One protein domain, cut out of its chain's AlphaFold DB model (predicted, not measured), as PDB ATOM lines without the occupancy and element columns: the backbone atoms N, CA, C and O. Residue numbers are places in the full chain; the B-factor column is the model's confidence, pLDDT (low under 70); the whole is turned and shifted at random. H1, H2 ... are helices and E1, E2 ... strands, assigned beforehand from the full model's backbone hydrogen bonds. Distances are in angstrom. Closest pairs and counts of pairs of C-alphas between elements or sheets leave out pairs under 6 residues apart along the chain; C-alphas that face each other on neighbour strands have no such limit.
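What this domain is: This is residues 314 to 413 and 527 to 631 of the 631 residues of an uncharacterized protein of Blautia hansenii DSM 20583 (UniProt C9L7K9). Two strongly twisted sheets of five strands stand side by side along the longest axis, one in each half of the printed part, with much loop around them. The second sheet is curled like part of a barrel; short helices H1, H4 and H5 cluster together, with H4 over the first sheet. The printed part has 205 residues, with six named helices and ten named strands in the order E1 E2 E3 H1 E4 H2 H3 E5 E6 H4 E7 E8 E9 H5 E10 H6. Both sheets are mixed, ordered E4 E1 E3 E2 E5 and E6 E10 E7 E9 E8; the class is mixed, helices and strands, with 87 residues, under half, in named elements. The whole is compact, with a radius of gyration of the C-alphas of 16.8 A and spans of 49 by 36 by 33 A.

How they stand to each other: E1, residues 318 to 322, is parallel to E3, residues 342 to 349, with N 321 and O 347 2.8 A apart, and antiparallel to E4, residues 380 to 382, with N 381 and O 320 2.8 A apart. E2, residues 334 to 339, forms a hairpin with E3 (N 346 and O 335, 2.8 A) and is antiparallel to edge strand E5, residues 405 to 411 (N 336 and O 410, 2.8 A). H1, residues 351 to 357, only grazes this sheet, and H2, residues 388 to 391, only just does, with 5 pairs of C-alphas within 10 A. H3, residues 395 to 401, is not on it. H4, residues 534 to 541, is on it at a height of 9.0 A. H5, residues 589 to 594, touches H4, the closest C-alphas being those of Tyr 535 and Ile 591, 6.6 A, and only just touches H1, with 3 pairs within 8 A, the closest being Phe 354 and Tyr 594, 6.7 A. In the second sheet, E6, residues 527 to 532, is parallel to E10, residues 601 to 604 (N 604 and O 531, 2.8 A). E7, residues 555 to 557, is antiparallel to E10 (N 603 and O 557, 2.8 A) and parallel to E9, residues 581 to 585 (N 556 and O 584, 2.9 A). E8, residues 566 to 569, and E9 form a hairpin (N 567 and O 583, 2.8 A). H6, residues 611 to 614, only grazes this sheet. Every O i to N i+4 pair is within hydrogen-bond range in H1, H3, H4 and H5; H2 and H6 are too short for one.

Where its parts are: E1 begins at C-alpha 318, (126.118, 120.373, 120.184). E3 is 19.4 A long, E5 17.2 A, E2 16.3 A, E6 15.8 A and H4 11.3 A. H6 ends at C-alpha 614, (120.692, 112.608, 103.706).

The domain as a whole: The C-alphas farthest apart, those of Glu 373 and Val 577, are 51.3 A apart. Residues 414 to 526 are not printed, and C-alphas 413 and 527 are 8.8 A apart across this cut. The links E1 to E2, H1 to E4, H4 to E7 and E8 to E9 are long. The mean pLDDT of the printed part is 91.1, and residues 621 to 631 are under 70.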
ATOM      1  N   ILE A 314     130.437 115.120 113.968       91.38
ATOM      2  CA  ILE A 314     129.386 114.427 114.738       91.38
ATOM      3  C   ILE A 314     128.813 115.269 115.888       91.38
ATOM      4  O   ILE A 314     127.697 115.012 116.332       91.38
ATOM      5  N   TRP A 315     129.513 116.332 116.303       93.00
ATOM      6  CA  TRP A 315     129.096 117.230 117.387       93.00
ATOM      7  C   TRP A 315     129.082 118.725 117.013       93.00
ATOM      8  O   TRP A 315     128.935 119.545 117.916       93.00
ATOM      9  N   ASP A 316     129.155 119.116 115.723       86.75
ATOM     10  CA  ASP A 316     129.162 120.543 115.310       86.75
ATOM     11  C   ASP A 316     127.990 121.357 115.881       86.75
ATOM     12  O   ASP A 316     126.869 121.374 115.346       86.75
ATOM     13  N   GLY A 317     128.270 122.071 116.974       86.06
ATOM     14  CA  GLY A 317     127.291 122.910 117.641       86.06
ATOM     15  C   GLY A 317     126.333 122.254 118.612       86.06
ATOM     16  O   GLY A 317     125.246 122.794 118.868       86.06
ATOM     17  N   LEU A 318     126.724 121.084 119.083       91.81
ATOM     18  CA  LEU A 318     126.118 120.373 120.184       91.81
ATOM     19  C   LEU A 318     126.931 120.639 121.456       91.81
ATOM     20  O   LEU A 318     128.149 120.823 121.434       91.81
ATOM     21  N   SER A 319     126.244 120.686 122.589       97.38
ATOM     22  CA  SER A 319     126.859 120.723 123.915       97.38
ATOM     23  C   SER A 319     126.006 119.935 124.898       97.38
ATOM     24  O   SER A 319     124.808 119.750 124.675       97.38
ATOM     25  N   LEU A 320     126.606 119.506 125.999       98.56
ATOM     26  CA  LEU A 320     125.910 118.878 127.119       98.56
ATOM     27  C   LEU A 320     125.880 119.867 128.273       98.56
ATOM     28  O   LEU A 320     126.905 120.467 128.586       98.56
ATOM     29  N   ILE A 321     124.718 120.054 128.886       98.56
ATOM     30  CA  ILE A 321     124.541 120.951 130.023       98.56
ATOM     31  C   ILE A 321     123.989 120.174 131.210       98.56
ATOM     32  O   ILE A 321     123.010 119.438 131.086       98.56
ATOM     33  N   ASP A 322     124.625 120.346 132.363       98.44
ATOM     34  CA  ASP A 322     124.198 119.706 133.593       98.44
ATOM     35  C   ASP A 322     122.869 120.294 134.069       98.44
ATOM     36  O   ASP A 322     122.681 121.517 134.104       98.44
ATOM     37  N   LYS A 323     121.955 119.416 134.486       96.38
ATOM     38  CA  LYS A 323     120.628 119.800 134.978       96.38
ATOM     39  C   LYS A 323     120.683 120.897 136.053       96.38
ATOM     40  O   LYS A 323     119.809 121.765 136.084       96.38
ATOM     41  N   SER A 324     121.711 120.896 136.910       96.75
ATOM     42  CA  SER A 324     121.834 121.831 138.040       96.75
ATOM     43  C   SER A 324     121.911 123.310 137.641       96.75
ATOM     44  O   SER A 324     121.497 124.164 138.424       96.75
ATOM     45  N   ILE A 325     122.377 123.629 136.428       96.75
ATOM     46  CA  ILE A 325     122.521 125.017 135.947       96.75
ATOM     47  C   ILE A 325     121.431 125.440 134.953       96.75
ATOM     48  O   ILE A 325     121.435 126.566 134.458       96.75
ATOM     49  N   MET A 326     120.459 124.565 134.673       96.00
ATOM     50  CA  MET A 326     119.345 124.870 133.768       96.00
ATOM     51  C   MET A 326     118.219 125.679 134.431       96.00
ATOM     52  O   MET A 326     117.366 126.229 133.731       96.00
ATOM     53  N   GLY A 327     118.193 125.778 135.764       94.31
ATOM     54  CA  GLY A 327     117.160 126.513 136.499       94.31
ATOM     55  C   GLY A 327     115.750 126.036 136.134       94.31
ATOM     56  O   GLY A 327     115.466 124.845 136.155       94.31
ATOM     57  N   ILE A 328     114.866 126.955 135.727       95.12
ATOM     58  CA  ILE A 328     113.477 126.635 135.330       95.12
ATOM     59  C   ILE A 328     113.358 125.789 134.046       95.12
ATOM     60  O   ILE A 328     112.247 125.394 133.669       95.12
ATOM     61  N   TYR A 329     114.470 125.586 133.331       96.69
ATOM     62  CA  TYR A 329     114.528 124.824 132.087       96.69
ATOM     63  C   TYR A 329     114.918 123.357 132.295       96.69
ATOM     64  O   TYR A 329     114.934 122.613 131.321       96.69
ATOM     65  N   ASP A 330     115.181 122.926 133.530       95.50
ATOM     66  CA  ASP A 330     115.583 121.554 133.877       95.50
ATOM     67  C   ASP A 330     114.552 120.469 133.504       95.50
ATOM     68  O   ASP A 330     114.883 119.287 133.426       95.50
ATOM     69  N   LYS A 331     113.304 120.881 133.262       94.81
ATOM     70  CA  LYS A 331     112.189 120.066 132.760       94.81
ATOM     71  C   LYS A 331     112.195 119.838 131.246       94.81
ATOM     72  O   LYS A 331     111.346 119.103 130.746       94.81
ATOM     73  N   TYR A 332     113.063 120.528 130.513       96.50
ATOM     74  CA  TYR A 332     113.228 120.375 129.070       96.50
ATOM     75  C   TYR A 332     114.497 119.578 128.774       96.50
ATOM     76  O   TYR A 332     115.462 119.619 129.534       96.50
ATOM     77  N   GLY A 333     114.508 118.881 127.647       96.06
ATOM     78  CA  GLY A 333     115.639 118.090 127.187       96.06
ATOM     79  C   GLY A 333     116.711 118.909 126.473       96.06
ATOM     80  O   GLY A 333     117.840 118.438 126.351       96.06
ATOM     81  N   MET A 334     116.414 120.133 126.014       95.81
ATOM     82  CA  MET A 334     117.435 121.032 125.469       95.81
ATOM     83  C   MET A 334     117.141 122.520 125.676       95.81
ATOM     84  O   MET A 334     115.998 122.974 125.739       95.81
ATOM     85  N   ILE A 335     118.212 123.310 125.682       96.50
ATOM     86  CA  ILE A 335     118.170 124.764 125.545       96.50
ATOM     87  C   ILE A 335     119.176 125.231 124.492       96.50
ATOM     88  O   ILE A 335     120.310 124.770 124.411       96.50
ATOM     89  N   LEU A 336     118.776 126.192 123.661       95.94
ATOM     90  CA  LEU A 336     119.669 126.830 122.700       95.94
ATOM     91  C   LEU A 336     120.302 128.066 123.334       95.94
ATOM     92  O   LEU A 336     119.607 129.058 123.563       95.94
ATOM     93  N   LEU A 337     121.618 128.041 123.530       96.81
ATOM     94  CA  LEU A 337     122.345 129.117 124.192       96.81
ATOM     95  C   LEU A 337     123.048 130.059 123.213       96.81
ATOM     96  O   LEU A 337     123.487 129.686 122.115       96.81
ATOM     97  N   ARG A 338     123.144 131.325 123.615       96.25
ATOM     98  CA  ARG A 338     123.922 132.367 122.940       96.25
ATOM     99  C   ARG A 338     124.792 133.093 123.942       96.25
ATOM    100  O   ARG A 338     124.332 133.465 125.016       96.25
ATOM    101  N   LYS A 339     126.022 133.358 123.523       96.75
ATOM    102  CA  LYS A 339     126.975 134.229 124.203       96.75
ATOM    103  C   LYS A 339     127.878 134.884 123.155       96.75
ATOM    104  O   LYS A 339     127.763 134.575 121.965       96.75
ATOM    105  N   ASN A 340     128.726 135.831 123.550       96.62
ATOM    106  CA  ASN A 340     129.721 136.442 122.671       96.62
ATOM    107  C   ASN A 340     130.499 135.343 121.935       96.62
ATOM    108  O   ASN A 340     131.173 134.531 122.565       96.62
ATOM    109  N   PHE A 341     130.349 135.298 120.607       96.50
ATOM    110  CA  PHE A 341     130.944 134.284 119.734       96.50
ATOM    111  C   PHE A 341     130.593 132.816 120.045       96.50
ATOM    112  O   PHE A 341     131.235 131.917 119.513       96.50
ATOM    113  N   PHE A 342     129.549 132.543 120.824       96.62
ATOM    114  CA  PHE A 342     129.142 131.182 121.168       96.62
ATOM    115  C   PHE A 342     127.688 130.922 120.796       96.62
ATOM    116  O   PHE A 342     126.787 131.745 121.013       96.62
ATOM    117  N   LYS A 343     127.470 129.761 120.184       94.75
ATOM    118  CA  LYS A 343     126.178 129.334 119.666       94.75
ATOM    119  C   LYS A 343     126.134 127.814 119.670       94.75
ATOM    120  O   LYS A 343     126.683 127.197 118.765       94.75
ATOM    121  N   SER A 344     125.406 127.261 120.635       95.19
ATOM    122  CA  SER A 344     125.258 125.815 120.782       95.19
ATOM    123  C   SER A 344     123.841 125.413 121.178       95.19
ATOM    124  O   SER A 344     123.112 126.191 121.807       95.19
ATOM    125  N   CYS A 345     123.451 124.210 120.763       95.31
ATOM    126  CA  CYS A 345     122.312 123.476 121.284       95.31
ATOM    127  C   CYS A 345     122.777 122.610 122.460       95.31
ATOM    128  O   CYS A 345     123.513 121.649 122.263       95.31
ATOM    129  N   CYS A 346     122.367 122.975 123.671       97.25
ATOM    130  CA  CYS A 346     122.812 122.342 124.906       97.25
ATOM    131  C   CYS A 346     121.747 121.354 125.393       97.25
ATOM    132  O   CYS A 346     120.610 121.763 125.637       97.25
ATOM    133  N   PHE A 347     122.099 120.077 125.510       97.94
ATOM    134  CA  PHE A 347     121.192 119.000 125.909       97.94
ATOM    135  C   PHE A 347     121.307 118.698 127.400       97.94
ATOM    136  O   PHE A 347     122.405 118.709 127.949       97.94
ATOM    137  N   ASN A 348     120.165 118.463 128.040       98.19
ATOM    138  CA  ASN A 348     120.051 118.231 129.474       98.19
ATOM    139  C   ASN A 348     120.649 116.870 129.847       98.19
ATOM    140  O   ASN A 348     120.125 115.821 129.461       98.19
ATOM    141  N   THR A 349     121.741 116.899 130.600       98.50
ATOM    142  CA  THR A 349     122.572 115.734 130.891       98.50
ATOM    143  C   THR A 349     122.860 115.645 132.387       98.50
ATOM    144  O   THR A 349     123.025 116.650 133.071       98.50
ATOM    145  N   ASN A 350     122.956 114.426 132.905       98.44
ATOM    146  CA  ASN A 350     123.381 114.132 134.269       98.44
ATOM    147  C   ASN A 350     124.915 113.995 134.307       98.44
ATOM    148  O   ASN A 350     125.440 112.913 134.569       98.44
ATOM    149  N   ILE A 351     125.634 115.084 134.001       98.56
ATOM    150  CA  ILE A 351     127.101 115.091 133.827       98.56
ATOM    151  C   ILE A 351     127.790 114.613 135.107       98.56
ATOM    152  O   ILE A 351     128.641 113.729 135.084       98.56
ATOM    153  N   GLN A 352     127.360 115.152 136.243       97.94
ATOM    154  CA  GLN A 352     127.938 114.820 137.544       97.94
ATOM    155  C   GLN A 352     127.704 113.354 137.934       97.94
ATOM    156  O   GLN A 352     128.566 112.717 138.538       97.94
ATOM    157  N   GLN A 353     126.558 112.786 137.542       98.00
ATOM    158  CA  GLN A 353     126.283 111.366 137.751       98.00
ATOM    159  C   GLN A 353     127.183 110.492 136.872       98.00
ATOM    160  O   GLN A 353     127.695 109.488 137.356       98.00
ATOM    161  N   PHE A 354     127.416 110.883 135.615       98.44
ATOM    162  CA  PHE A 354     128.337 110.176 134.724       98.44
ATOM    163  C   PHE A 354     129.761 110.134 135.291       98.44
ATOM    164  O   PHE A 354     130.371 109.068 135.322       98.44
ATOM    165  N   PHE A 355     130.274 111.253 135.804       98.44
ATOM    166  CA  PHE A 355     131.592 111.286 136.443       98.44
ATOM    167  C   PHE A 355     131.668 110.392 137.678       98.44
ATOM    168  O   PHE A 355     132.604 109.603 137.808       98.44
ATOM    169  N   LYS A 356     130.645 110.434 138.538       97.88
ATOM    170  CA  LYS A 356     130.565 109.560 139.713       97.88
ATOM    171  C   LYS A 356     130.551 108.078 139.336       97.88
ATOM    172  O   LYS A 356     131.259 107.289 139.951       97.88
ATOM    173  N   ASP A 357     129.765 107.708 138.328       98.19
ATOM    174  CA  ASP A 357     129.620 106.319 137.885       98.19
ATOM    175  C   ASP A 357     130.903 105.758 137.251       98.19
ATOM    176  O   ASP A 357     131.108 104.547 137.273       98.19
ATOM    177  N   ASN A 358     131.779 106.631 136.737       97.94
ATOM    178  CA  ASN A 358     133.071 106.274 136.144       97.94
ATOM    179  C   ASN A 358     134.271 106.589 137.060       97.94
ATOM    180  O   ASN A 358     135.411 106.573 136.607       97.94
ATOM    181  N   ASN A 359     134.040 106.849 138.354       97.50
ATOM    182  CA  ASN A 359     135.090 107.137 139.345       97.50
ATOM    183  C   ASN A 359     136.019 108.306 138.955       97.50
ATOM    184  O   ASN A 359     137.234 108.262 139.168       97.50
ATOM    185  N   ILE A 360     135.442 109.360 138.381       97.81
ATOM    186  CA  ILE A 360     136.146 110.600 138.062       97.81
ATOM    187  C   ILE A 360     136.030 111.548 139.254       97.81
ATOM    188  O   ILE A 360     134.935 111.994 139.597       97.81
ATOM    189  N   SER A 361     137.165 111.839 139.885       95.50
ATOM    190  CA  SER A 361     137.264 112.687 141.080       95.50
ATOM    191  C   SER A 361     138.237 113.857 140.931       95.50
ATOM    192  O   SER A 361     138.196 114.773 141.744       95.50
ATOM    193  N   ASP A 362     139.101 113.838 139.915       96.44
ATOM    194  CA  ASP A 362     140.117 114.865 139.684       96.44
ATOM    195  C   ASP A 362     140.131 115.332 138.222       96.44
ATOM    196  O   ASP A 362     139.953 114.536 137.298       96.44
ATOM    197  N   ILE A 363     140.373 116.630 138.009       96.56
ATOM    198  CA  ILE A 363     140.393 117.269 136.682       96.56
ATOM    199  C   ILE A 363     141.429 116.631 135.748       96.56
ATOM    200  O   ILE A 363     141.198 116.576 134.544       96.56
ATOM    201  N   SER A 364     142.540 116.101 136.272       95.88
ATOM    202  CA  SER A 364     143.568 115.420 135.471       95.88
ATOM    203  C   SER A 364     143.077 114.143 134.781       95.88
ATOM    204  O   SER A 364     143.718 113.682 133.838       95.88
ATOM    205  N   GLN A 365     141.946 113.580 135.222       96.94
ATOM    206  CA  GLN A 365     141.299 112.435 134.577       96.94
ATOM    207  C   GLN A 365     140.434 112.849 133.378       96.94
ATOM    208  O   GLN A 365     140.004 111.988 132.612       96.94
ATOM    209  N   LEU A 366     140.140 114.144 133.227       97.25
ATOM    210  CA  LEU A 366     139.359 114.645 132.109       97.25
ATOM    211  C   LEU A 366     140.242 114.852 130.880       97.25
ATOM    212  O   LEU A 366     141.370 115.337 130.949       97.25
ATOM    213  N   ASN A 367     139.673 114.545 129.727       96.25
ATOM    214  CA  ASN A 367     140.200 114.934 128.435       96.25
ATOM    215  C   ASN A 367     139.791 116.384 128.102       96.25
ATOM    216  O   ASN A 367     138.735 116.855 128.525       96.25
ATOM    217  N   GLY A 368     140.589 117.076 127.287       95.19
ATOM    218  CA  GLY A 368     140.306 118.434 126.806       95.19
ATOM    219  C   GLY A 368     140.786 119.571 127.716       95.19
ATOM    220  O   GLY A 368     141.689 119.409 128.534       95.19
ATOM    221  N   PHE A 369     140.217 120.763 127.521       96.75
ATOM    222  CA  PHE A 369     140.637 122.000 128.188       96.75
ATOM    223  C   PHE A 369     139.533 122.578 129.082       96.75
ATOM    224  O   PHE A 369     138.387 122.729 128.652       96.75
ATOM    225  N   THR A 370     139.887 122.982 130.305       97.00
ATOM    226  CA  THR A 370     138.989 123.671 131.242       97.00
ATOM    227  C   THR A 370     139.758 124.612 132.178       97.00
ATOM    228  O   THR A 370     140.977 124.518 132.302       97.00
ATOM    229  N   LEU A 371     139.038 125.543 132.816       96.81
ATOM    230  CA  LEU A 371     139.544 126.377 133.915       96.81
ATOM    231  C   LEU A 371     139.085 125.880 135.298       96.81
ATOM    232  O   LEU A 371     139.393 126.531 136.292       96.81
ATOM    233  N   ALA A 372     138.317 124.790 135.362       96.56
ATOM    234  CA  ALA A 372     137.874 124.206 136.621       96.56
ATOM    235  C   ALA A 372     139.046 123.684 137.458       96.56
ATOM    236  O   ALA A 372     139.992 123.099 136.929       96.56
ATOM    237  N   GLU A 373     138.923 123.839 138.774       96.00
ATOM    238  CA  GLU A 373     139.818 123.221 139.758       96.00
ATOM    239  C   GLU A 373     139.196 121.952 140.371       96.00
ATOM    240  O   GLU A 373     139.914 121.138 140.944       96.00
ATOM    241  N   SER A 374     137.877 121.759 140.222       97.31
ATOM    242  CA  SER A 374     137.130 120.610 140.749       97.31
ATOM    243  C   SER A 374     136.166 120.016 139.715       97.31
ATOM    244  O   SER A 374     135.621 120.732 138.871       97.31
ATOM    245  N   ILE A 375     135.926 118.701 139.772       97.56
ATOM    246  CA  ILE A 375     134.999 118.001 138.859       97.56
ATOM    247  C   ILE A 375     133.569 118.533 139.000       97.56
ATOM    248  O   ILE A 375     132.813 118.620 138.024       97.56
ATOM    249  N   GLU A 376     133.203 118.944 140.211       97.19
ATOM    250  CA  GLU A 376     131.906 119.517 140.534       97.19
ATOM    251  C   GLU A 376     131.634 120.804 139.758       97.19
ATOM    252  O   GLU A 376     130.469 121.100 139.474       97.19
ATOM    253  N   ASP A 377     132.676 121.541 139.370       97.50
ATOM    254  CA  ASP A 377     132.530 122.760 138.587       97.50
ATOM    255  C   ASP A 377     132.137 122.474 137.138       97.50
ATOM    256  O   ASP A 377     131.505 123.326 136.522       97.50
ATOM    257  N   ILE A 378     132.410 121.295 136.576       98.38
ATOM    258  CA  ILE A 378     132.094 121.003 135.172       98.38
ATOM    259  C   ILE A 378     130.584 120.849 134.969       98.38
ATOM    260  O   ILE A 378     129.983 119.817 135.282       98.38
ATOM    261  N   LYS A 379     129.952 121.880 134.401       98.38
ATOM    262  CA  LYS A 379     128.501 121.917 134.142       98.38
ATOM    263  C   LYS A 379     128.138 122.074 132.669       98.38
ATOM    264  O   LYS A 379     126.982 121.864 132.316       98.38
ATOM    265  N   LEU A 380     129.081 122.444 131.806       98.56
ATOM    266  CA  LEU A 380     128.864 122.572 130.368       98.56
ATOM    267  C   LEU A 380     130.014 121.898 129.616       98.56
ATOM    268  O   LEU A 380     131.155 122.331 129.722       98.56
ATOM    269  N   ILE A 381     129.709 120.883 128.813       98.62
ATOM    270  CA  ILE A 381     130.666 120.248 127.900       98.62
ATOM    271  C   ILE A 381     130.366 120.743 126.490       98.62
ATOM    272  O   ILE A 381     129.241 120.608 126.003       98.62
ATOM    273  N   THR A 382     131.351 121.326 125.819       97.44
ATOM    274  CA  THR A 382     131.212 121.874 124.465       97.44
ATOM    275  C   THR A 382     132.418 121.511 123.605       97.44
ATOM    276  O   THR A 382     133.430 121.032 124.103       97.44
ATOM    277  N   THR A 383     132.325 121.790 122.309       95.88
ATOM    278  CA  THR A 383     133.421 121.616 121.354       95.88
ATOM    279  C   THR A 383     133.802 122.938 120.662       95.88
ATOM    280  O   THR A 383     133.013 123.900 120.690       95.88
ATOM    281  N   PRO A 384     135.002 123.032 120.047       95.31
ATOM    282  CA  PRO A 384     135.471 124.187 119.285       95.31
ATOM    283  C   PRO A 384     134.469 124.711 118.256       95.31
ATOM    284  O   PRO A 384     134.285 125.923 118.126       95.31
ATOM    285  N   SER A 385     133.763 123.822 117.562       92.19
ATOM    286  CA  SER A 385     132.747 124.181 116.577       92.19
ATOM    287  C   SER A 385     131.638 125.073 117.156       92.19
ATOM    288  O   SER A 385     131.197 126.008 116.484       92.19
ATOM    289  N   SER A 386     131.241 124.911 118.418       94.81
ATOM    290  CA  SER A 386     130.267 125.789 119.094       94.81
ATOM    291  C   SER A 386     130.810 127.193 119.412       94.81
ATOM    292  O   SER A 386     130.038 128.156 119.550       94.81
ATOM    293  N   ILE A 387     132.137 127.332 119.486       96.38
ATOM    294  CA  ILE A 387     132.868 128.541 119.873       96.38
ATOM    295  C   ILE A 387     133.406 129.224 118.610       96.38
ATOM    296  O   ILE A 387     134.557 129.094 118.199       96.38
ATOM    297  N   LYS A 388     132.570 130.055 117.987       95.31
ATOM    298  CA  LYS A 388     132.918 130.800 116.766       95.31
ATOM    299  C   LYS A 388     134.048 131.826 116.977       95.31
ATOM    300  O   LYS A 388     134.543 132.382 115.998       95.31
ATOM    301  N   TYR A 389     134.466 132.056 118.227       95.88
ATOM    302  CA  TYR A 389     135.599 132.909 118.608       95.88
ATOM    303  C   TYR A 389     136.923 132.362 118.071       95.88
ATOM    304  O   TYR A 389     137.803 133.139 117.711       95.88
ATOM    305  N   LEU A 390     137.038 131.035 117.944       94.50
ATOM    306  CA  LEU A 390     138.279 130.350 117.570       94.50
ATOM    307  C   LEU A 390     138.754 130.644 116.144       94.50
ATOM    308  O   LEU A 390     139.886 130.346 115.788       94.50
ATOM    309  N   LYS A 391     137.925 131.312 115.334       93.31
ATOM    310  CA  LYS A 391     138.359 131.869 114.048       93.31
ATOM    311  C   LYS A 391     139.246 133.113 114.178       93.31
ATOM    312  O   LYS A 391     139.833 133.523 113.181       93.31
ATOM    313  N   PHE A 392     139.300 133.746 115.353       94.19
ATOM    314  CA  PHE A 392     139.960 135.043 115.562       94.19
ATOM    315  C   PHE A 392     140.872 135.098 116.795       94.19
ATOM    316  O   PHE A 392     141.613 136.065 116.950       94.19
ATOM    317  N   GLY A 393     140.809 134.109 117.683       93.50
ATOM    318  CA  GLY A 393     141.608 134.060 118.906       93.50
ATOM    319  C   GLY A 393     141.599 132.667 119.526       93.50
ATOM    320  O   GLY A 393     141.109 131.722 118.915       93.50
ATOM    321  N   THR A 394     142.141 132.535 120.735       95.19
ATOM    322  CA  THR A 394     142.290 131.228 121.403       95.19
ATOM    323  C   THR A 394     141.172 130.940 122.408       95.19
ATOM    324  O   THR A 394     140.427 131.842 122.808       95.19
ATOM    325  N   ILE A 395     141.067 129.679 122.837       95.25
ATOM    326  CA  ILE A 395     140.107 129.223 123.853       95.25
ATOM    327  C   ILE A 395     140.310 129.979 125.176       95.25
ATOM    328  O   ILE A 395     139.355 130.498 125.753       95.25
ATOM    329  N   GLU A 396     141.557 130.117 125.625       95.06
ATOM    330  CA  GLU A 396     141.908 130.771 126.890       95.06
ATOM    331  C   GLU A 396     141.547 132.252 126.864       95.06
ATOM    332  O   GLU A 396     141.090 132.811 127.861       95.06
ATOM    333  N   GLN A 397     141.752 132.908 125.718       95.25
ATOM    334  CA  GLN A 397     141.349 134.297 125.538       95.25
ATOM    335  C   GLN A 397     139.833 134.440 125.619       95.25
ATOM    336  O   GLN A 397     139.355 135.381 126.245       95.25
ATOM    337  N   TRP A 398     139.078 133.534 124.998       97.00
ATOM    338  CA  TRP A 398     137.622 133.574 125.055       97.00
ATOM    339  C   TRP A 398     137.120 133.408 126.492       97.00
ATOM    340  O   TRP A 398     136.428 134.296 126.991       97.00
ATOM    341  N   LEU A 399     137.549 132.349 127.186       96.00
ATOM    342  CA  LEU A 399     137.130 132.056 128.560       96.00
ATOM    343  C   LEU A 399     137.477 133.185 129.541       96.00
ATOM    344  O   LEU A 399     136.667 133.521 130.396       96.00
ATOM    345  N   LYS A 400     138.632 133.845 129.376       94.31
ATOM    346  CA  LYS A 400     139.024 135.000 130.208       94.31
ATOM    347  C   LYS A 400     138.194 136.263 129.961       94.31
ATOM    348  O   LYS A 400     138.177 137.146 130.816       94.31
ATOM    349  N   ASN A 401     137.580 136.406 128.784       94.94
ATOM    350  CA  ASN A 401     136.897 137.639 128.379       94.94
ATOM    351  C   ASN A 401     135.366 137.560 128.450       94.94
ATOM    352  O   ASN A 401     134.715 138.610 128.415       94.94
ATOM    353  N   ILE A 402     134.778 136.364 128.524       96.06
ATOM    354  CA  ILE A 402     133.329 136.208 128.688       96.06
ATOM    355  C   ILE A 402     132.911 136.391 130.151       96.06
ATOM    356  O   ILE A 402     133.592 135.955 131.072       96.06
ATOM    357  N   ASP A 403     131.761 137.031 130.360       94.81
ATOM    358  CA  ASP A 403     131.057 136.993 131.645       94.81
ATOM    359  C   ASP A 403     130.135 135.758 131.731       94.81
ATOM    360  O   ASP A 403     129.903 135.083 130.723       94.81
ATOM    361  N   SER A 404     129.568 135.495 132.908       96.81
ATOM    362  CA  SER A 404     128.776 134.295 133.183       96.81
ATOM    363  C   SER A 404     127.349 134.298 132.623       96.81
ATOM    364  O   SER A 404     126.706 133.255 132.611       96.81
ATOM    365  N   THR A 405     126.830 135.411 132.101       97.44
ATOM    366  CA  THR A 405     125.434 135.485 131.648       97.44
ATOM    367  C   THR A 405     125.270 134.937 130.226       97.44
ATOM    368  O   THR A 405     125.704 135.556 129.246       97.44
ATOM    369  N   PHE A 406     124.582 133.806 130.082       98.06
ATOM    370  CA  PHE A 406     124.230 133.188 128.799       98.06
ATOM    371  C   PHE A 406     122.761 133.439 128.464       98.06
ATOM    372  O   PHE A 406     121.881 133.358 129.313       98.06
ATOM    373  N   GLY A 407     122.478 133.731 127.196       97.56
ATOM    374  CA  GLY A 407     121.121 133.960 126.715       97.56
ATOM    375  C   GLY A 407     120.445 132.668 126.261       97.56
ATOM    376  O   GLY A 407     120.946 132.001 125.353       97.56
ATOM    377  N   VAL A 408     119.280 132.351 126.825       97.19
ATOM    378  CA  VAL A 408     118.433 131.227 126.410       97.19
ATOM    379  C   VAL A 408     117.550 131.676 125.249       97.19
ATOM    380  O   VAL A 408     116.668 132.511 125.415       97.19
ATOM    381  N   VAL A 409     117.762 131.135 124.050       94.94
ATOM    382  CA  VAL A 409     116.990 131.503 122.844       94.94
ATOM    383  C   VAL A 409     115.663 130.758 122.768       94.94
ATOM    384  O   VAL A 409     114.638 131.325 122.395       94.94
ATOM    385  N   LYS A 410     115.698 129.452 123.034       92.62
ATOM    386  CA  LYS A 410     114.543 128.554 122.971       92.62
ATOM    387  C   LYS A 410     114.876 127.233 123.660       92.62
ATOM    388  O   LYS A 410     116.047 126.898 123.795       92.62
ATOM    389  N   HIS A 411     113.834 126.480 123.961       93.75
ATOM    390  CA  HIS A 411     113.861 125.058 124.290       93.75
ATOM    391  C   HIS A 411     113.009 124.297 123.253       93.75
ATOM    392  O   HIS A 411     112.352 124.925 122.403       93.75
ATOM    393  N   GLU A 412     113.015 122.968 123.283       90.69
ATOM    394  CA  GLU A 412     112.137 122.152 122.448       90.69
ATOM    395  C   GLU A 412     110.658 122.319 122.841       90.69
ATOM    396  O   GLU A 412     110.314 122.635 123.981       90.69
ATOM    397  N   LYS A 413     109.757 122.192 121.862       87.50
ATOM    398  CA  LYS A 413     108.316 122.420 122.045       87.50
ATOM    399  C   LYS A 413     107.516 121.378 121.287       87.50
ATOM    400  O   LYS A 413     107.786 121.170 120.098       87.50
ATOM    401  N   TYR A 527     108.115 116.702 115.417       85.25
ATOM    402  CA  TYR A 527     109.059 117.549 114.760       85.25
ATOM    403  C   TYR A 527     110.225 117.612 115.752       85.25
ATOM    404  O   TYR A 527     110.326 118.544 116.559       85.25
ATOM    405  N   SER A 528     111.029 116.545 115.709       88.00
ATOM    406  CA  SER A 528     111.995 116.168 116.745       88.00
ATOM    407  C   SER A 528     113.357 116.816 116.561       88.00
ATOM    408  O   SER A 528     113.949 116.690 115.490       88.00
ATOM    409  N   THR A 529     113.870 117.439 117.622       90.50
ATOM    410  CA  THR A 529     115.243 117.957 117.694       90.50
ATOM    411  C   THR A 529     116.232 116.802 117.570       90.50
ATOM    412  O   THR A 529     116.160 115.864 118.358       90.50
ATOM    413  N   LEU A 530     117.157 116.867 116.608       91.50
ATOM    414  CA  LEU A 530     118.193 115.840 116.474       91.50
ATOM    415  C   LEU A 530     119.302 116.050 117.512       91.50
ATOM    416  O   LEU A 530     119.777 117.175 117.689       91.50
ATOM    417  N   LEU A 531     119.729 114.952 118.128       93.44
ATOM    418  CA  LEU A 531     120.836 114.843 119.069       93.44
ATOM    419  C   LEU A 531     121.843 113.816 118.521       93.44
ATOM    420  O   LEU A 531     121.510 112.643 118.380       93.44
ATOM    421  N   GLY A 532     123.044 114.251 118.147       92.44
ATOM    422  CA  GLY A 532     124.057 113.385 117.534       92.44
ATOM    423  C   GLY A 532     124.978 112.751 118.563       92.44
ATOM    424  O   GLY A 532     125.586 113.488 119.332       92.44
ATOM    425  N   ASN A 533     125.072 111.415 118.559       95.31
ATOM    426  CA  ASN A 533     126.055 110.626 119.325       95.31
ATOM    427  C   ASN A 533     126.380 111.210 120.727       95.31
ATOM    428  O   ASN A 533     127.524 111.594 120.994       95.31
ATOM    429  N   PRO A 534     125.372 111.388 121.607       95.06
ATOM    430  CA  PRO A 534     125.547 112.168 122.831       95.06
ATOM    431  C   PRO A 534     126.362 111.443 123.905       95.06
ATOM    432  O   PRO A 534     127.113 112.080 124.641       95.06
ATOM    433  N   TYR A 535     126.231 110.118 124.003       97.75
ATOM    434  CA  TYR A 535     126.961 109.324 124.989       97.75
ATOM    435  C   TYR A 535     128.444 109.228 124.631       97.75
ATOM    436  O   TYR A 535     129.304 109.273 125.502       97.75
ATOM    437  N   GLU A 536     128.753 109.185 123.339       98.06
ATOM    438  CA  GLU A 536     130.112 109.230 122.819       98.06
ATOM    439  C   GLU A 536     130.822 110.529 123.228       98.06
ATOM    440  O   GLU A 536     132.010 110.502 123.538       98.06
ATOM    441  N   LEU A 537     130.097 111.654 123.316       97.44
ATOM    442  CA  LEU A 537     130.660 112.900 123.836       97.44
ATOM    443  C   LEU A 537     130.984 112.797 125.333       97.44
ATOM    444  O   LEU A 537     132.010 113.324 125.753       97.44
ATOM    445  N   LEU A 538     130.165 112.092 126.128       98.06
ATOM    446  CA  LEU A 538     130.485 111.793 127.530       98.06
ATOM    447  C   LEU A 538     131.715 110.887 127.643       98.06
ATOM    448  O   LEU A 538     132.627 111.215 128.390       98.06
ATOM    449  N   LEU A 539     131.805 109.806 126.864       98.12
ATOM    450  CA  LEU A 539     133.003 108.953 126.841       98.12
ATOM    451  C   LEU A 539     134.257 109.745 126.453       98.12
ATOM    452  O   LEU A 539     135.327 109.556 127.030       98.12
ATOM    453  N   ASN A 540     134.123 110.689 125.520       97.44
ATOM    454  CA  ASN A 540     135.232 111.538 125.111       97.44
ATOM    455  C   ASN A 540     135.717 112.462 126.240       97.44
ATOM    456  O   ASN A 540     136.893 112.813 126.241       97.44
ATOM    457  N   THR A 541     134.872 112.808 127.226       98.00
ATOM    458  CA  THR A 541     135.307 113.589 128.407       98.00
ATOM    459  C   THR A 541     136.324 112.858 129.274       98.00
ATOM    460  O   THR A 541     137.082 113.520 129.966       98.00
ATOM    461  N   ILE A 542     136.353 111.524 129.232       97.81
ATOM    462  CA  ILE A 542     137.238 110.675 130.046       97.81
ATOM    463  C   ILE A 542     138.252 109.899 129.192       97.81
ATOM    464  O   ILE A 542     138.959 109.035 129.695       97.81
ATOM    465  N   GLY A 543     138.329 110.191 127.888       96.44
ATOM    466  CA  GLY A 543     139.272 109.541 126.971       96.44
ATOM    467  C   GLY A 543     138.917 108.099 126.582       96.44
ATOM    468  O   GLY A 543     139.770 107.392 126.051       96.44
ATOM    469  N   GLU A 544     137.673 107.665 126.801       96.56
ATOM    470  CA  GLU A 544     137.206 106.298 126.501       96.56
ATOM    471  C   GLU A 544     136.420 106.195 125.180       96.56
ATOM    472  O   GLU A 544     135.805 105.174 124.873       96.56
ATOM    473  N   PHE A 545     136.411 107.258 124.374       96.62
ATOM    474  CA  PHE A 545     135.781 107.238 123.059       96.62
ATOM    475  C   PHE A 545     136.779 106.835 121.966       96.62
ATOM    476  O   PHE A 545     137.748 107.544 121.704       96.62
ATOM    477  N   TYR A 546     136.492 105.730 121.270       94.88
ATOM    478  CA  TYR A 546     137.366 105.159 120.234       94.88
ATOM    479  C   TYR A 546     136.792 105.243 118.811       94.88
ATOM    480  O   TYR A 546     137.244 104.537 117.914       94.88
ATOM    481  N   GLY A 547     135.807 106.116 118.573       93.81
ATOM    482  CA  GLY A 547     135.213 106.300 117.242       93.81
ATOM    483  C   GLY A 547     134.077 105.336 116.900       93.81
ATOM    484  O   GLY A 547     133.666 105.275 115.743       93.81
ATOM    485  N   GLU A 548     133.559 104.599 117.881       94.62
ATOM    486  CA  GLU A 548     132.453 103.654 117.710       94.62
ATOM    487  C   GLU A 548     131.136 104.221 118.250       94.62
ATOM    488  O   GLU A 548     131.113 104.958 119.233       94.62
ATOM    489  N   SER A 549     130.030 103.868 117.596       95.94
ATOM    490  CA  SER A 549     128.689 104.323 117.971       95.94
ATOM    491  C   SER A 549     127.968 103.293 118.825       95.94
ATOM    492  O   SER A 549     127.869 102.134 118.422       95.94
ATOM    493  N   ILE A 550     127.372 103.726 119.938       97.00
ATOM    494  CA  ILE A 550     126.553 102.836 120.777       97.00
ATOM    495  C   ILE A 550     125.198 102.501 120.141       97.00
ATOM    496  O   ILE A 550     124.608 101.469 120.451       97.00
ATOM    497  N   LEU A 551     124.687 103.368 119.257       96.00
ATOM    498  CA  LEU A 551     123.440 103.123 118.524       96.00
ATOM    499  C   LEU A 551     123.685 102.264 117.278       96.00
ATOM    500  O   LEU A 551     122.837 101.450 116.907       96.00
ATOM    501  N   GLY A 552     124.841 102.439 116.636       95.38
ATOM    502  CA  GLY A 552     125.175 101.799 115.367       95.38
ATOM    503  C   GLY A 552     124.425 102.384 114.163       95.38
ATOM    504  O   GLY A 552     123.522 103.214 114.288       95.38
ATOM    505  N   VAL A 553     124.825 101.948 112.966       95.56
ATOM    506  CA  VAL A 553     124.301 102.456 111.688       95.56
ATOM    507  C   VAL A 553     122.839 102.053 111.478       95.56
ATOM    508  O   VAL A 553     122.470 100.890 111.645       95.56
ATOM    509  N   GLY A 554     122.008 103.005 111.048       94.19
ATOM    510  CA  GLY A 554     120.602 102.782 110.698       94.19
ATOM    511  C   GLY A 554     119.646 102.755 111.893       94.19
ATOM    512  O   GLY A 554     118.441 102.534 111.715       94.19
ATOM    513  N   ASN A 555     120.158 103.012 113.096       96.38
ATOM    514  CA  ASN A 555     119.390 103.034 114.330       96.38
ATOM    515  C   ASN A 555     119.270 104.453 114.888       96.38
ATOM    516  O   ASN A 555     120.140 105.309 114.724       96.38
ATOM    517  N   VAL A 556     118.158 104.691 115.569       95.25
ATOM    518  CA  VAL A 556     117.858 105.926 116.291       95.25
ATOM    519  C   VAL A 556     117.247 105.578 117.635       95.25
ATOM    520  O   VAL A 556     116.724 104.480 117.809       95.25
ATOM    521  N   HIS A 557     117.270 106.518 118.570       96.44
ATOM    522  CA  HIS A 557     116.635 106.339 119.866       96.44
ATOM    523  C   HIS A 557     115.737 107.535 120.194       96.44
ATOM    524  O   HIS A 557     116.180 108.686 120.190       96.44
ATOM    525  N   THR A 558     114.457 107.269 120.452       94.12
ATOM    526  CA  THR A 558     113.483 108.253 120.939       94.12
ATOM    527  C   THR A 558     112.377 107.571 121.737       94.12
ATOM    528  O   THR A 558     111.922 106.481 121.380       94.12
ATOM    529  N   THR A 559     111.904 108.243 122.785       94.00
ATOM    530  CA  THR A 559     110.789 107.797 123.635       94.00
ATOM    531  C   THR A 559     109.418 108.054 123.004       94.00
ATOM    532  O   THR A 559     108.425 107.461 123.421       94.00
ATOM    533  N   ARG A 560     109.335 108.901 121.963       90.94
ATOM    534  CA  ARG A 560     108.058 109.299 121.339       90.94
ATOM    535  C   ARG A 560     107.309 108.141 120.692       90.94
ATOM    536  O   ARG A 560     106.075 108.177 120.625       90.94
ATOM    537  N   PHE A 561     108.049 107.173 120.159       91.00
ATOM    538  CA  PHE A 561     107.522 106.051 119.393       91.00
ATOM    539  C   PHE A 561     107.942 104.726 120.031       91.00
ATOM    540  O   PHE A 561     109.005 104.658 120.641       91.00
ATOM    541  N   PRO A 562     107.166 103.644 119.851       92.00
ATOM    542  CA  PRO A 562     107.555 102.332 120.353       92.00
ATOM    543  C   PRO A 562     108.899 101.861 119.781       92.00
ATOM    544  O   PRO A 562     109.189 102.067 118.596       92.00
ATOM    545  N   TYR A 563     109.697 101.186 120.605       95.12
ATOM    546  CA  TYR A 563     110.926 100.530 120.160       95.12
ATOM    547  C   TYR A 563     110.629  99.336 119.235       95.12
ATOM    548  O   TYR A 563     109.527  98.780 119.218       95.12
ATOM    549  N   GLY A 564     111.605  98.971 118.400       93.81
ATOM    550  CA  GLY A 564     111.481  97.921 117.384       93.81
ATOM    551  C   GLY A 564     110.644  98.321 116.162       93.81
ATOM    552  O   GLY A 564     110.368  97.487 115.298       93.81
ATOM    553  N   LYS A 565     110.216  99.585 116.068       91.44
ATOM    554  CA  LYS A 565     109.497 100.127 114.909       91.44
ATOM    555  C   LYS A 565     110.437 100.899 113.995       91.44
ATOM    556  O   LYS A 565     111.381 101.542 114.443       91.44
ATOM    557  N   LYS A 566     110.141 100.853 112.697       92.31
ATOM    558  CA  LYS A 566     110.824 101.670 111.698       92.31
ATOM    559  C   LYS A 566     110.148 103.033 111.627       92.31
ATOM    560  O   LYS A 566     108.930 103.096 111.472       92.31
ATOM    561  N   ILE A 567     110.937 104.093 111.729       91.50
ATOM    562  CA  ILE A 567     110.467 105.474 111.680       91.50
ATOM    563  C   ILE A 567     110.924 106.105 110.364       91.50
ATOM    564  O   ILE A 567     112.042 105.861 109.899       91.50
ATOM    565  N   LEU A 568     110.047 106.903 109.758       89.88
ATOM    566  CA  LEU A 568     110.327 107.656 108.545       89.88
ATOM    567  C   LEU A 568     110.701 109.081 108.908       89.88
ATOM    568  O   LEU A 568     109.871 109.774 109.448       89.88
ATOM    569  N   GLY A 569     111.905 109.541 108.580       88.62
ATOM    570  CA  GLY A 569     112.374 110.898 108.849       88.62
ATOM    571  C   GLY A 569     112.527 111.755 107.591       88.62
ATOM    572  O   GLY A 569     112.904 111.268 106.527       88.62
ATOM    573  N   SER A 570     112.320 113.070 107.710       87.19
ATOM    574  CA  SER A 570     112.720 114.032 106.666       87.19
ATOM    575  C   SER A 570     112.987 115.432 107.219       87.19
ATOM    576  O   SER A 570     112.133 115.957 107.933       87.19
ATOM    577  N   ARG A 571     114.083 116.097 106.829       86.06
ATOM    578  CA  ARG A 571     114.334 117.512 107.175       86.06
ATOM    579  C   ARG A 571     113.803 118.447 106.084       86.06
ATOM    580  O   ARG A 571     114.029 118.221 104.898       86.06
ATOM    581  N   SER A 572     113.151 119.539 106.484       80.25
ATOM    582  CA  SER A 572     112.766 120.616 105.564       80.25
ATOM    583  C   SER A 572     113.904 121.641 105.358       80.25
ATOM    584  O   SER A 572     114.566 122.014 106.330       80.25
ATOM    585  N   PRO A 573     114.102 122.170 104.132       81.88
ATOM    586  CA  PRO A 573     113.366 121.839 102.910       81.88
ATOM    587  C   PRO A 573     113.722 120.437 102.400       81.88
ATOM    588  O   PRO A 573     114.897 120.080 102.332       81.88
ATOM    589  N   HIS A 574     112.702 119.660 102.032       82.62
ATOM    590  CA  HIS A 574     112.876 118.332 101.454       82.62
ATOM    591  C   HIS A 574     112.937 118.479  99.932       82.62
ATOM    592  O   HIS A 574     111.983 118.962  99.323       82.62
ATOM    593  N   VAL A 575     114.082 118.154  99.329       82.56
ATOM    594  CA  VAL A 575     114.364 118.505  97.925       82.56
ATOM    595  C   VAL A 575     114.365 117.309  96.975       82.56
ATOM    596  O   VAL A 575     114.033 117.483  95.807       82.56
ATOM    597  N   CYS A 576     114.681 116.104  97.453       81.75
ATOM    598  CA  CYS A 576     114.772 114.906  96.619       81.75
ATOM    599  C   CYS A 576     114.474 113.621  97.409       81.75
ATOM    600  O   CYS A 576     114.518 113.599  98.639       81.75
ATOM    601  N   VAL A 577     114.192 112.538  96.675       85.56
ATOM    602  CA  VAL A 577     113.837 111.214  97.223       85.56
ATOM    603  C   VAL A 577     114.956 110.624  98.085       85.56
ATOM    604  O   VAL A 577     114.671 109.969  99.083       85.56
ATOM    605  N   SER A 578     116.222 110.911  97.762       83.94
ATOM    606  CA  SER A 578     117.373 110.462  98.555       83.94
ATOM    607  C   SER A 578     117.403 111.039  99.970       83.94
ATOM    608  O   SER A 578     118.152 110.527 100.789       83.94
ATOM    609  N   ASN A 579     116.590 112.060 100.276       86.88
ATOM    610  CA  ASN A 579     116.542 112.689 101.597       86.88
ATOM    611  C   ASN A 579     115.523 112.046 102.551       86.88
ATOM    612  O   ASN A 579     115.267 112.578 103.636       86.88
ATOM    613  N   ILE A 580     114.883 110.948 102.139       87.94
ATOM    614  CA  ILE A 580     114.046 110.141 103.029       87.94
ATOM    615  C   ILE A 580     114.972 109.347 103.950       87.94
ATOM    616  O   ILE A 580     115.834 108.600 103.492       87.94
ATOM    617  N   LEU A 581     114.770 109.488 105.255       89.69
ATOM    618  CA  LEU A 581     115.418 108.668 106.268       89.69
ATOM    619  C   LEU A 581     114.472 107.538 106.681       89.69
ATOM    620  O   LEU A 581     113.300 107.779 106.949       89.69
ATOM    621  N   LEU A 582     114.982 106.313 106.756       91.06
ATOM    622  CA  LEU A 582     114.296 105.184 107.373       91.06
ATOM    623  C   LEU A 582     115.241 104.580 108.402       91.06
ATOM    624  O   LEU A 582     116.294 104.072 108.023       91.06
ATOM    625  N   SER A 583     114.849 104.614 109.671       92.25
ATOM    626  CA  SER A 583     115.688 104.151 110.779       92.25
ATOM    627  C   SER A 583     114.893 103.279 111.739       92.25
ATOM    628  O   SER A 583     113.679 103.446 111.874       92.25
ATOM    629  N   ASN A 584     115.562 102.343 112.405       95.88
ATOM    630  CA  ASN A 584     114.936 101.527 113.442       95.88
ATOM    631  C   ASN A 584     115.022 102.257 114.783       95.88
ATOM    632  O   ASN A 584     116.104 102.689 115.175       95.88
ATOM    633  N   ASN A 585     113.899 102.386 115.486       95.62
ATOM    634  CA  ASN A 585     113.899 102.907 116.846       95.62
ATOM    635  C   ASN A 585     114.346 101.816 117.817       95.62
ATOM    636  O   ASN A 585     113.674 100.788 117.927       95.62
ATOM    637  N   VAL A 586     115.452 102.037 118.515       97.12
ATOM    638  CA  VAL A 586     116.040 101.080 119.454       97.12
ATOM    639  C   VAL A 586     116.063 101.656 120.865       97.12
ATOM    640  O   VAL A 586     116.222 102.858 121.071       97.12
ATOM    641  N   GLU A 587     115.887 100.783 121.848       97.00
ATOM    642  CA  GLU A 587     116.053 101.133 123.257       97.00
ATOM    643  C   GLU A 587     117.543 101.311 123.580       97.00
ATOM    644  O   GLU A 587     118.389 100.613 123.019       97.00
ATOM    645  N   CYS A 588     117.876 102.252 124.465       97.38
ATOM    646  CA  CYS A 588     119.259 102.509 124.849       97.38
ATOM    647  C   CYS A 588     119.346 103.000 126.299       97.38
ATOM    648  O   CYS A 588     119.361 104.201 126.566       97.38
ATOM    649  N   ALA A 589     119.500 102.056 127.231       96.94
ATOM    650  CA  ALA A 589     119.529 102.342 128.665       96.94
ATOM    651  C   ALA A 589     120.612 103.359 129.083       96.94
ATOM    652  O   ALA A 589     120.432 104.083 130.057       96.94
ATOM    653  N   LEU A 590     121.735 103.437 128.357       97.69
ATOM    654  CA  LEU A 590     122.786 104.429 128.620       97.69
ATOM    655  C   LEU A 590     122.320 105.855 128.306       97.69
ATOM    656  O   LEU A 590     122.607 106.775 129.073       97.69
ATOM    657  N   ILE A 591     121.580 106.036 127.208       97.56
ATOM    658  CA  ILE A 591     121.003 107.335 126.861       97.56
ATOM    659  C   ILE A 591     119.935 107.710 127.893       97.56
ATOM    660  O   ILE A 591     119.995 108.803 128.452       97.56
ATOM    661  N   ASP A 592     119.033 106.783 128.215       96.75
ATOM    662  CA  ASP A 592     117.958 107.007 129.191       96.75
ATOM    663  C   ASP A 592     118.488 107.327 130.601       96.75
ATOM    664  O   ASP A 592     117.875 108.080 131.357       96.75
ATOM    665  N   LYS A 593     119.654 106.779 130.966       97.56
ATOM    666  CA  LYS A 593     120.300 107.014 132.264       97.56
ATOM    667  C   LYS A 593     120.917 108.411 132.374       97.56
ATOM    668  O   LYS A 593     120.771 109.079 133.402       97.56
ATOM    669  N   TYR A 594     121.664 108.839 131.355       98.38
ATOM    670  CA  TYR A 594     122.488 110.049 131.449       98.38
ATOM    671  C   TYR A 594     121.862 111.290 130.812       98.38
ATOM    672  O   TYR A 594     122.327 112.392 131.099       98.38
ATOM    673  N   PHE A 595     120.816 111.162 129.996       98.19
ATOM    674  CA  PHE A 595     120.196 112.292 129.307       98.19
ATOM    675  C   PHE A 595     118.725 112.428 129.688       98.19
ATOM    676  O   PHE A 595     117.930 111.509 129.523       98.19
ATOM    677  N   ASN A 596     118.339 113.617 130.148       97.19
ATOM    678  CA  ASN A 596     116.963 113.914 130.548       97.19
ATOM    679  C   ASN A 596     116.146 114.346 129.317       97.19
ATOM    680  O   ASN A 596     115.728 115.501 129.201       97.19
ATOM    681  N   LEU A 597     115.997 113.441 128.348       95.06
ATOM    682  CA  LEU A 597     115.354 113.731 127.065       95.06
ATOM    683  C   LEU A 597     113.827 113.791 127.184       95.06
ATOM    684  O   LEU A 597     113.217 113.214 128.080       95.06
ATOM    685  N   THR A 598     113.205 114.499 126.244       94.56
ATOM    686  CA  THR A 598     111.748 114.536 126.075       94.56
ATOM    687  C   THR A 598     111.360 113.855 124.768       94.56
ATOM    688  O   THR A 598     112.193 113.693 123.875       94.56
ATOM    689  N   ASP A 599     110.070 113.555 124.598       92.81
ATOM    690  CA  ASP A 599     109.518 112.999 123.352       92.81
ATOM    691  C   ASP A 599     109.776 113.877 122.109       92.81
ATOM    692  O   ASP A 599     109.556 113.459 120.976       92.81
ATOM    693  N   GLU A 600     110.236 115.116 122.286       92.31
ATOM    694  CA  GLU A 600     110.547 116.040 121.194       92.31
ATOM    695  C   GLU A 600     112.023 116.001 120.763       92.31
ATOM    696  O   GLU A 600     112.476 116.886 120.023       92.31
ATOM    697  N   ILE A 601     112.777 115.002 121.230       93.62
ATOM    698  CA  ILE A 601     114.188 114.776 120.913       93.62
ATOM    699  C   ILE A 601     114.376 113.357 120.363       93.62
ATOM    700  O   ILE A 601     113.754 112.392 120.812       93.62
ATOM    701  N   ILE A 602     115.248 113.243 119.365       93.44
ATOM    702  CA  ILE A 602     115.680 111.972 118.790       93.44
ATOM    703  C   ILE A 602     117.204 111.921 118.739       93.44
ATOM    704  O   ILE A 602     117.850 112.805 118.167       93.44
ATOM    705  N   CYS A 603     117.768 110.867 119.316       95.44
ATOM    706  CA  CYS A 603     119.181 110.550 119.206       95.44
ATOM    707  C   CYS A 603     119.446 109.839 117.883       95.44
ATOM    708  O   CYS A 603     118.747 108.883 117.536       95.44
ATOM    709  N   ILE A 604     120.453 110.303 117.152       94.00
ATOM    710  CA  ILE A 604     120.838 109.744 115.860       94.00
ATOM    711  C   ILE A 604     122.320 109.388 115.836       94.00
ATOM    712  O   ILE A 604     123.145 110.044 116.478       94.00
ATOM    713  N   ASN A 605     122.650 108.368 115.049       94.81
ATOM    714  CA  ASN A 605     124.024 108.020 114.742       94.81
ATOM    715  C   ASN A 605     124.517 108.783 113.505       94.81
ATOM    716  O   ASN A 605     123.895 108.733 112.449       94.81
ATOM    717  N   SER A 606     125.659 109.452 113.631       93.56
ATOM    718  CA  SER A 606     126.368 110.112 112.528       93.56
ATOM    719  C   SER A 606     127.789 109.578 112.316       93.56
ATOM    720  O   SER A 606     128.527 110.093 111.475       93.56
ATOM    721  N   ILE A 607     128.160 108.513 113.030       96.00
ATOM    722  CA  ILE A 607     129.424 107.796 112.859       96.00
ATOM    723  C   ILE A 607     129.224 106.690 111.820       96.00
ATOM    724  O   ILE A 607     128.354 105.834 111.983       96.00
ATOM    725  N   GLY A 608     130.006 106.713 110.739       94.56
ATOM    726  CA  GLY A 608     129.919 105.710 109.669       94.56
ATOM    727  C   GLY A 608     128.586 105.708 108.910       94.56
ATOM    728  O   GLY A 608     128.281 104.745 108.209       94.56
ATOM    729  N   GLU A 609     127.768 106.754 109.064       91.62
ATOM    730  CA  GLU A 609     126.429 106.836 108.488       91.62
ATOM    731  C   GLU A 609     126.195 108.184 107.810       91.62
ATOM    732  O   GLU A 609     126.352 109.249 108.405       91.62
ATOM    733  N   ASN A 610     125.744 108.150 106.560       89.31
ATOM    734  CA  ASN A 610     125.498 109.330 105.734       89.31
ATOM    735  C   ASN A 610     124.199 110.083 106.097       89.31
ATOM    736  O   ASN A 610     123.432 110.512 105.234       89.31
ATOM    737  N   ILE A 611     123.892 110.196 107.390       89.88
ATOM    738  CA  ILE A 611     122.635 110.776 107.863       89.88
ATOM    739  C   ILE A 611     122.600 112.299 107.703       89.88
ATOM    740  O   ILE A 611     121.537 112.855 107.426       89.88
ATOM    741  N   LEU A 612     123.742 112.982 107.855       89.19
ATOM    742  CA  LEU A 612     123.794 114.445 107.834       89.19
ATOM    743  C   LEU A 612     123.523 114.987 106.427       89.19
ATOM    744  O   LEU A 612     122.660 115.852 106.270       89.19
ATOM    745  N   GLU A 613     124.159 114.432 105.393       86.69
ATOM    746  CA  GLU A 613     123.868 114.802 104.001       86.69
ATOM    747  C   GLU A 613     122.469 114.343 103.575       86.69
ATOM    748  O   GLU A 613     121.724 115.120 102.973       86.69
ATOM    749  N   ARG A 614     122.051 113.125 103.963       87.38
ATOM    750  CA  ARG A 614     120.692 112.608 103.706       87.38
ATOM    751  C   ARG A 614     119.621 113.532 104.274       87.38
ATOM    752  O   ARG A 614     118.612 113.805 103.631       87.38
ATOM    753  N   LEU A 615     119.849 114.093 105.455       87.69
ATOM    754  CA  LEU A 615     118.988 115.114 106.038       87.69
ATOM    755  C   LEU A 615     119.341 116.529 105.551       87.69
ATOM    756  O   LEU A 615     119.133 117.490 106.285       87.69
ATOM    757  N   ASN A 616     119.784 116.680 104.301       85.12
ATOM    758  CA  ASN A 616     120.020 117.948 103.609       85.12
ATOM    759  C   ASN A 616     121.045 118.861 104.311       85.12
ATOM    760  O   ASN A 616     120.741 120.015 104.644       85.12
ATOM    761  N   GLY A 617     122.243 118.324 104.567       79.44
ATOM    762  CA  GLY A 617     123.343 119.036 105.228       79.44
ATOM    763  C   GLY A 617     122.997 119.406 106.669       79.44
ATOM    764  O   GLY A 617     123.065 120.579 107.065       79.44
ATOM    765  N   ALA A 618     122.498 118.424 107.420       79.31
ATOM    766  CA  ALA A 618     122.050 118.624 108.780       79.31
ATOM    767  C   ALA A 618     123.203 118.956 109.736       79.31
ATOM    768  O   ALA A 618     124.276 118.376 109.673       79.31
ATOM    769  N   ASP A 619     122.936 119.902 110.632       74.50
ATOM    770  CA  ASP A 619     123.804 120.386 111.705       74.50
ATOM    771  C   ASP A 619     122.996 120.557 112.999       74.50
ATOM    772  O   ASP A 619     121.776 120.749 112.937       74.50
ATOM    773  N   TRP A 620     123.658 120.580 114.157       73.00
ATOM    774  CA  TRP A 620     123.004 120.639 115.476       73.00
ATOM    775  C   TRP A 620     122.526 122.057 115.868       73.00
ATOM    776  O   TRP A 620     121.742 122.246 116.797       73.00
ATOM    777  N   ILE A 621     122.929 123.087 115.106       56.62
ATOM    778  CA  ILE A 621     122.793 124.513 115.467       56.62
ATOM    779  C   ILE A 621     121.567 125.232 114.866       56.62
ATOM    780  O   ILE A 621     121.111 126.255 115.413       56.62
ATOM    781  N   LYS A 622     121.086 124.856 113.670       49.66
ATOM    782  CA  LYS A 622     120.294 125.806 112.856       49.66
ATOM    783  C   LYS A 622     118.917 126.140 113.447       49.66
ATOM    784  O   LYS A 622     118.024 125.325 113.656       49.66
ATOM    785  N   SER A 623     118.746 127.442 113.676       34.31
ATOM    786  CA  SER A 623     117.578 128.113 114.234       34.31
ATOM    787  C   SER A 623     116.627 128.607 113.133       34.31
ATOM    788  O   SER A 623     116.955 129.587 112.463       34.31
ATOM    789  N   LYS A 624     115.458 127.970 112.967       32.00
ATOM    790  CA  LYS A 624     114.107 128.581 112.789       32.00
ATOM    791  C   LYS A 624     113.065 127.543 112.365       32.00
ATOM    792  O   LYS A 624     111.957 127.561 112.878       32.00
ATOM    793  N   SER A 625     113.450 126.595 111.529       28.78
ATOM    794  CA  SER A 625     112.885 125.251 111.495       28.78
ATOM    795  C   SER A 625     113.826 124.446 112.364       28.78
ATOM    796  O   SER A 625     115.020 124.418 112.071       28.78
ATOM    797  N   ALA A 626     113.376 123.907 113.492       29.66
ATOM    798  CA  ALA A 626     114.245 122.966 114.176       29.66
ATOM    799  C   ALA A 626     114.660 121.875 113.161       29.66
ATOM    800  O   ALA A 626     113.940 121.606 112.192       29.66
ATOM    801  N   LEU A 627     115.861 121.335 113.342       35.59
ATOM    802  CA  LEU A 627     116.110 119.921 113.120       35.59
ATOM    803  C   LEU A 627     114.857 119.193 113.575       35.59
ATOM    804  O   LEU A 627     114.594 119.143 114.762       35.59
ATOM    805  N   ARG A 628     113.980 118.906 112.634       38.72
ATOM    806  CA  ARG A 628     112.690 118.305 112.863       38.72
ATOM    807  C   ARG A 628     112.549 117.405 111.676       38.72
ATOM    808  O   ARG A 628     112.208 117.859 110.583       38.72
ATOM    809  N   SER A 629     112.950 116.163 111.867       37.97
ATOM    810  CA  SER A 629     112.411 115.124 111.026       37.97
ATOM    811  C   SER A 629     110.896 115.151 111.234       37.97
ATOM    812  O   SER A 629     110.442 115.192 112.376       37.97
ATOM    813  N   ASN A 630     110.116 115.224 110.151       44.34
ATOM    814  CA  ASN A 630     108.788 114.612 110.205       44.34
ATOM    815  C   ASN A 630     109.080 113.143 110.456       44.34
ATOM    816  O   ASN A 630     109.637 112.525 109.551       44.34
ATOM    817  N   LEU A 631     108.855 112.701 111.689       40.41
ATOM    818  CA  LEU A 631     108.901 111.306 112.106       40.41
ATOM    819  C   LEU A 631     107.489 110.761 112.177       40.41
ATOM    820  O   LEU A 631     106.656 111.501 112.757       40.41
TER     821      LEU A 631